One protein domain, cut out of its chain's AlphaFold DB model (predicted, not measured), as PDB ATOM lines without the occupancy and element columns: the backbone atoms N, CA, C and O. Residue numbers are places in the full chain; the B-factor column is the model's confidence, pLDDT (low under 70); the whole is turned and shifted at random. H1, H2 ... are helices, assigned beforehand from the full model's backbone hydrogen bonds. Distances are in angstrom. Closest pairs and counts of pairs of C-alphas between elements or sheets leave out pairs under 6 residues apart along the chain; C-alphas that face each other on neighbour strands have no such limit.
ATOM      1  N   GLU A  77     259.465 248.136 193.169       87.25
ATOM      2  CA  GLU A  77     260.747 247.452 192.954       87.25
ATOM      3  C   GLU A  77     260.786 246.673 191.636       87.25
ATOM      4  O   GLU A  77     261.724 246.820 190.850       87.25
ATOM      5  N   GLN A  78     259.737 245.899 191.347       83.19
ATOM      6  CA  GLN A  78     259.610 245.162 190.091       83.19
ATOM      7  C   GLN A  78     259.547 246.133 188.909       83.19
ATOM      8  O   GLN A  78     260.233 245.939 187.904       83.19
ATOM      9  N   PHE A  79     258.801 247.233 189.055       82.81
ATOM     10  CA  PHE A  79     258.746 248.288 188.046       82.81
ATOM     11  C   PHE A  79     260.129 248.901 187.766       82.81
ATOM     12  O   PHE A  79     260.516 249.061 186.605       82.81
ATOM     13  N   LYS A  80     260.920 249.192 188.809       84.62
ATOM     14  CA  LYS A  80     262.297 249.701 188.667       84.62
ATOM     15  C   LYS A  80     263.190 248.728 187.899       84.62
ATOM     16  O   LYS A  80     263.932 249.170 187.024       84.62
ATOM     17  N   LEU A  81     263.089 247.425 188.167       85.50
ATOM     18  CA  LEU A  81     263.847 246.402 187.439       85.50
ATOM     19  C   LEU A  81     263.484 246.361 185.949       85.50
ATOM     20  O   LEU A  81     264.377 246.271 185.103       85.50
ATOM     21  N   PHE A  82     262.196 246.479 185.606       81.44
ATOM     22  CA  PHE A  82     261.770 246.575 184.208       81.44
ATOM     23  C   PHE A  82     262.354 247.809 183.522       81.44
ATOM     24  O   PHE A  82     262.928 247.696 182.438       81.44
ATOM     25  N   VAL A  83     262.255 248.977 184.162       82.62
ATOM     26  CA  VAL A  83     262.817 250.228 183.636       82.62
ATOM     27  C   VAL A  83     264.324 250.095 183.410       82.62
ATOM     28  O   VAL A  83     264.794 250.411 182.318       82.62
ATOM     29  N   LEU A  84     265.064 249.565 184.389       85.69
ATOM     30  CA  LEU A  84     266.511 249.351 184.291       85.69
ATOM     31  C   LEU A  84     266.879 248.416 183.138       85.69
ATOM     32  O   LEU A  84     267.810 248.699 182.391       85.69
ATOM     33  N   ARG A  85     266.127 247.329 182.929       84.62
ATOM     34  CA  ARG A  85     266.371 246.409 181.809       84.62
ATOM     35  C   ARG A  85     266.256 247.116 180.458       84.62
ATOM     36  O   ARG A  85     267.127 246.947 179.608       84.62
ATOM     37  N   TYR A  86     265.210 247.915 180.257       80.00
ATOM     38  CA  TYR A  86     265.034 248.660 179.007       80.00
ATOM     39  C   TYR A  86     266.053 249.788 178.842       80.00
ATOM     40  O   TYR A  86     266.495 250.032 177.718       80.00
ATOM     41  N   GLN A  87     266.451 250.444 179.935       83.00
ATOM     42  CA  GLN A  87     267.533 251.430 179.930       83.00
ATOM     43  C   GLN A  87     268.855 250.788 179.514       83.00
ATOM     44  O   GLN A  87     269.466 251.261 178.565       83.00
ATOM     45  N   ASN A  88     269.230 249.656 180.111       85.19
ATOM     46  CA  ASN A  88     270.456 248.941 179.764       85.19
ATOM     47  C   ASN A  88     270.476 248.528 178.287       85.19
ATOM     48  O   ASN A  88     271.458 248.776 177.588       85.19
ATOM     49  N   SER A  89     269.382 247.946 177.778       81.62
ATOM     50  CA  SER A  89     269.285 247.584 176.357       81.62
ATOM     51  C   SER A  89     269.408 248.805 175.444       81.62
ATOM     52  O   SER A  89     270.105 248.748 174.432       81.62
ATOM     53  N   ARG A  90     268.760 249.921 175.800       79.19
ATOM     54  CA  ARG A  90     268.872 251.184 175.061       79.19
ATOM     55  C   ARG A  90     270.309 251.693 175.074       79.19
ATOM     56  O   ARG A  90     270.818 252.029 174.014       79.19
ATOM     57  N   ASP A  91     270.959 251.730 176.229       80.62
ATOM     58  CA  ASP A  91     272.292 252.309 176.390       80.62
ATOM     59  C   ASP A  91     273.339 251.489 175.617       80.62
ATOM     60  O   ASP A  91     274.163 252.059 174.903       80.62
ATOM     61  N   VAL A  92     273.244 250.153 175.638       82.19
ATOM     62  CA  VAL A  92     274.104 249.278 174.823       82.19
ATOM     63  C   VAL A  92     273.925 249.551 173.329       82.19
ATOM     64  O   VAL A  92     274.918 249.725 172.620       82.19
ATOM     65  N   ILE A  93     272.683 249.608 172.833       77.88
ATOM     66  CA  ILE A  93     272.418 249.862 171.406       77.88
ATOM     67  C   ILE A  93     272.838 251.285 171.028       77.88
ATOM     68  O   ILE A  93     273.389 251.494 169.953       77.88
ATOM     69  N   TYR A  94     272.622 252.258 171.908       76.31
ATOM     70  CA  TYR A  94     272.983 253.648 171.680       76.31
ATOM     71  C   TYR A  94     274.502 253.812 171.563       76.31
ATOM     72  O   TYR A  94     274.996 254.276 170.535       76.31
ATOM     73  N   HIS A  95     275.254 253.349 172.562       75.50
ATOM     74  CA  HIS A  95     276.709 253.494 172.591       75.50
ATOM     75  C   HIS A  95     277.427 252.640 171.539       75.50
ATOM     76  O   HIS A  95     278.465 253.059 171.031       75.50
ATOM     77  N   ARG A  96     276.899 251.459 171.185       74.94
ATOM     78  CA  ARG A  96     277.514 250.596 170.158       74.94
ATOM     79  C   ARG A  96     277.052 250.918 168.738       74.94
ATOM     80  O   ARG A  96     277.844 250.818 167.807       74.94
ATOM     81  N   GLY A  97     275.781 251.273 168.568       67.69
ATOM     82  CA  GLY A  97     275.145 251.495 167.267       67.69
ATOM     83  C   GLY A  97     275.297 252.917 166.733       67.69
ATOM     84  O   GLY A  97     275.271 253.114 165.521       67.69
ATOM     85  N   THR A  98     275.508 253.911 167.599       63.28
ATOM     86  CA  THR A  98     275.806 255.281 167.168       63.28
ATOM     87  C   THR A  98     277.242 255.643 167.545       63.28
ATOM     88  O   THR A  98     277.544 255.954 168.687       63.28
ATOM     89  N   ARG A  99     278.155 255.667 166.562       55.25
ATOM     90  CA  ARG A  99     279.484 256.307 166.714       55.25
ATOM     91  C   ARG A  99     279.398 257.844 166.771       55.25
ATOM     92  O   ARG A  99     280.418 258.528 166.817       55.25
ATOM     93  N   SER A 100     278.185 258.396 166.709       50.84
ATOM     94  CA  SER A 100     277.911 259.829 166.695       50.84
ATOM     95  C   SER A 100     278.077 260.421 168.094       50.84
ATOM     96  O   SER A 100     277.361 260.054 169.020       50.84
ATOM     97  N   LYS A 101     278.988 261.390 168.234       51.75
ATOM     98  CA  LYS A 101     279.231 262.167 169.464       51.75
ATOM     99  C   LYS A 101     278.109 263.174 169.802       51.75
ATOM    100  O   LYS A 101     278.301 264.007 170.682       51.75
ATOM    101  N   HIS A 102     276.970 263.160 169.100       51.28
ATOM    102  CA  HIS A 102     276.078 264.329 169.033       51.28
ATOM    103  C   HIS A 102     274.620 264.141 169.453       51.28
ATOM    104  O   HIS A 102     273.805 265.008 169.154       51.28
ATOM    105  N   THR A 103     274.245 263.108 170.203       56.72
ATOM    106  CA  THR A 103     272.890 263.082 170.782       56.72
ATOM    107  C   THR A 103     272.908 262.764 172.275       56.72
ATOM    108  O   THR A 103     273.801 262.111 172.799       56.72
ATOM    109  N   LYS A 104     271.947 263.308 173.023       61.09
ATOM    110  CA  LYS A 104     271.639 262.788 174.358       61.09
ATOM    111  C   LYS A 104     270.821 261.521 174.145       61.09
ATOM    112  O   LYS A 104     269.885 261.537 173.344       61.09
ATOM    113  N   CYS A 105     271.165 260.441 174.844       61.88
ATOM    114  CA  CYS A 105     270.372 259.220 174.789       61.88
ATOM    115  C   CYS A 105     268.919 259.547 175.198       61.88
ATOM    116  O   CYS A 105     268.711 260.159 176.252       61.88
ATOM    117  N   PRO A 106     267.906 259.218 174.378       65.06
ATOM    118  CA  PRO A 106     266.532 259.602 174.667       65.06
ATOM    119  C   PRO A 106     266.027 258.908 175.936       65.06
ATOM    120  O   PRO A 106     266.085 257.686 176.066       65.06
ATOM    121  N   ASN A 107     265.469 259.689 176.864       60.56
ATOM    122  CA  ASN A 107     265.079 259.212 178.195       60.56
ATOM    123  C   ASN A 107     263.976 258.138 178.195       60.56
ATOM    124  O   ASN A 107     263.868 257.413 179.180       60.56
ATOM    125  N   LEU A 108     263.170 258.023 177.129       58.50
ATOM    126  CA  LEU A 108     261.906 257.276 177.183       58.50
ATOM    127  C   LEU A 108     261.640 256.292 176.030       58.50
ATOM    128  O   LEU A 108     260.654 255.560 176.094       58.50
ATOM    129  N   LEU A 109     262.464 256.250 174.977       57.88
ATOM    130  CA  LEU A 109     262.166 255.392 173.826       57.88
ATOM    131  C   LEU A 109     262.932 254.068 173.882       57.88
ATOM    132  O   LEU A 109     264.154 254.031 173.965       57.88
ATOM    133  N   CYS A 110     262.189 252.967 173.729       59.94
ATOM    134  CA  CYS A 110     262.743 251.646 173.403       59.94
ATOM    135  C   CYS A 110     263.168 251.530 171.925       59.94
ATOM    136  O   CYS A 110     263.429 250.430 171.450       59.94
ATOM    137  N   THR A 111     263.133 252.633 171.180       61.12
ATOM    138  CA  THR A 111     263.486 252.715 169.765       61.12
ATOM    139  C   THR A 111     264.520 253.813 169.610       61.12
ATOM    140  O   THR A 111     264.305 254.946 170.042       61.12
ATOM    141  N   LEU A 112     265.640 253.471 168.994       65.19
ATOM    142  CA  LEU A 112     266.673 254.420 168.619       65.19
ATOM    143  C   LEU A 112     266.571 254.610 167.110       65.19
ATOM    144  O   LEU A 112     266.554 253.624 166.378       65.19
ATOM    145  N   GLY A 113     266.464 255.860 166.668       67.12
ATOM    146  CA  GLY A 113     266.585 256.230 165.262       67.12
ATOM    147  C   GLY A 113     268.014 256.692 164.999       67.12
ATOM    148  O   GLY A 113     268.282 257.882 165.172       67.12
ATOM    149  N   PRO A 114     268.966 255.792 164.683       67.06
ATOM    150  CA  PRO A 114     270.288 256.228 164.264       67.06
ATOM    151  C   PRO A 114     270.161 257.020 162.953       67.06
ATOM    152  O   PRO A 114     269.314 256.689 162.120       67.06
ATOM    153  N   PRO A 115     270.983 258.062 162.751       65.75
ATOM    154  CA  PRO A 115     270.984 258.789 161.491       65.75
ATOM    155  C   PRO A 115     271.380 257.851 160.344       65.75
ATOM    156  O   PRO A 115     272.305 257.049 160.482       65.75
ATOM    157  N   VAL A 116     270.681 257.968 159.216       73.00
ATOM    158  CA  VAL A 116     270.994 257.228 157.988       73.00
ATOM    159  C   VAL A 116     272.337 257.721 157.434       73.00
ATOM    160  O   VAL A 116     272.643 258.915 157.497       73.00
ATOM    161  N   SER A 117     273.169 256.811 156.921       70.62
ATOM    162  CA  SER A 117     274.439 257.180 156.282       70.62
ATOM    163  C   SER A 117     274.204 258.103 155.084       70.62
ATOM    164  O   SER A 117     273.259 257.905 154.320       70.62
ATOM    165  N   LYS A 118     275.084 259.098 154.896       73.00
ATOM    166  CA  LYS A 118     274.997 260.051 153.777       73.00
ATOM    167  C   LYS A 118     274.890 259.293 152.444       73.00
ATOM    168  O   LYS A 118     275.724 258.435 152.176       73.00
ATOM    169  N   GLY A 119     273.879 259.625 151.638       80.19
ATOM    170  CA  GLY A 119     273.649 259.023 150.318       80.19
ATOM    171  C   GLY A 119     272.635 257.875 150.276       80.19
ATOM    172  O   GLY A 119     272.363 257.388 149.189       80.19
ATOM    173  N   TYR A 120     272.058 257.472 151.413       80.56
ATOM    174  CA  TYR A 120     270.964 256.498 151.456       80.56
ATOM    175  C   TYR A 120     269.662 257.148 151.924       80.56
ATOM    176  O   TYR A 120     269.661 257.968 152.846       80.56
ATOM    177  N   THR A 121     268.542 256.724 151.345       84.31
ATOM    178  CA  THR A 121     267.224 256.906 151.965       84.31
ATOM    179  C   THR A 121     267.032 255.913 153.117       84.31
ATOM    180  O   THR A 121     267.731 254.899 153.217       84.31
ATOM    181  N   SER A 122     266.073 256.178 154.009       81.25
ATOM    182  CA  SER A 122     265.747 255.275 155.123       81.25
ATOM    183  C   SER A 122     265.425 253.857 154.646       81.25
ATOM    184  O   SER A 122     265.940 252.898 155.212       81.25
ATOM    185  N   THR A 123     264.632 253.729 153.581       84.56
ATOM    186  CA  THR A 123     264.215 252.444 153.001       84.56
ATOM    187  C   THR A 123     265.370 251.696 152.339       84.56
ATOM    188  O   THR A 123     265.512 250.487 152.506       84.56
ATOM    189  N   GLU A 124     266.228 252.394 151.593       86.19
ATOM    190  CA  GLU A 124     267.402 251.761 150.979       86.19
ATOM    191  C   GLU A 124     268.371 251.257 152.047       86.19
ATOM    192  O   GLU A 124     268.911 250.157 151.932       86.19
ATOM    193  N   PHE A 125     268.549 252.028 153.122       84.00
ATOM    194  CA  PHE A 125     269.403 251.643 154.234       84.00
ATOM    195  C   PHE A 125     268.852 250.438 155.008       84.00
ATOM    196  O   PHE A 125     269.610 249.525 155.338       84.00
ATOM    197  N   THR A 126     267.541 250.379 155.267       85.56
ATOM    198  CA  THR A 126     266.932 249.216 155.934       85.56
ATOM    199  C   THR A 126     267.009 247.964 155.069       85.56
ATOM    200  O   THR A 126     267.363 246.906 155.585       85.56
ATOM    201  N   ASN A 127     266.769 248.077 153.760       85.62
ATOM    202  CA  ASN A 127     266.922 246.961 152.824       85.62
ATOM    203  C   ASN A 127     268.378 246.489 152.727       85.62
ATOM    204  O   ASN A 127     268.638 245.287 152.691       85.62
ATOM    205  N   PHE A 128     269.340 247.414 152.734       86.12
ATOM    206  CA  PHE A 128     270.761 247.077 152.776       86.12
ATOM    207  C   PHE A 128     271.111 246.274 154.036       86.12
ATOM    208  O   PHE A 128     271.719 245.208 153.933       86.12
ATOM    209  N   LEU A 129     270.694 246.746 155.216       84.88
ATOM    210  CA  LEU A 129     270.936 246.054 156.486       84.88
ATOM    211  C   LEU A 129     270.245 244.690 156.548       84.88
ATOM    212  O   LEU A 129     270.837 243.727 157.041       84.88
ATOM    213  N   LEU A 130     269.030 244.590 156.011       88.25
ATOM    214  CA  LEU A 130     268.299 243.333 155.947       88.25
ATOM    215  C   LEU A 130     269.037 242.316 155.072       88.25
ATOM    216  O   LEU A 130     269.294 241.200 155.512       88.25
ATOM    217  N   ASN A 131     269.441 242.721 153.869       89.25
ATOM    218  CA  ASN A 131     270.057 241.819 152.899       89.25
ATOM    219  C   ASN A 131     271.500 241.438 153.259       89.25
ATOM    220  O   ASN A 131     271.935 240.333 152.947       89.25
ATOM    221  N   LYS A 132     272.269 242.343 153.880       90.00
ATOM    222  CA  LYS A 132     273.693 242.112 154.185       90.00
ATOM    223  C   LYS A 132     273.948 241.593 155.592       90.00
ATOM    224  O   LYS A 132     274.885 240.824 155.777       90.00
ATOM    225  N   CYS A 133     273.149 242.015 156.567       86.19
ATOM    226  CA  CYS A 133     273.384 241.708 157.977       86.19
ATOM    227  C   CYS A 133     272.297 240.812 158.583       86.19
ATOM    228  O   CYS A 133     272.400 240.489 159.763       86.19
ATOM    229  N   ALA A 134     271.261 240.439 157.817       85.38
ATOM    230  CA  ALA A 134     270.065 239.753 158.318       85.38
ATOM    231  C   ALA A 134     269.388 240.501 159.487       85.38
ATOM    232  O   ALA A 134     268.715 239.899 160.324       85.38
TER     233      ALA A 134
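What this domain is: This is residues 77 to 134 of the 141 residues of the protein "Aspartate aminotransferase" of Richelia intracellularis HH01 (UniProt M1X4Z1). A long helix, H1, reaches out to one end of an elongated shape, and a shorter helix, H2, lies toward the other end; between them a looping stretch, residues 98 to 121, swings out, folds back beside H1 and then runs on to H2. The printed part has 58 residues, with two named helices in the order H1, H2 and no named strand: the class is all helix. It is loose, with a radius of gyration of the C-alphas of 14.1 A, and spans 45 by 26 by 16 A.

How they stand to each other: Start with H1, residues 77 to 97, and go on to H2, residues 122 to 133: the two are apart, with no C-alpha of the one within 8 A of the other. In both helices every O i to N i+4 pair is within hydrogen-bond range. Residues 77 to 82, in H1, stand free, as do residues 129 to 134, of which 129 to 133 belong to H2.

Where its parts are: Find C-alpha 77 at (260.747, 247.452, 192.954); from there H1 runs 29.7 A to C-alpha 97. H2 runs 15.8 A from C-alpha 122 to C-alpha 133 at (273.384, 241.708, 157.977).

The domain as a whole: The C-alphas of Glu 77 and Gly 119 are the two farthest apart, at 46.0 A. The printed part has no cut, and its 24-residue link is long. Look for low confidence at residues 97 to 115, under pLDDT 70.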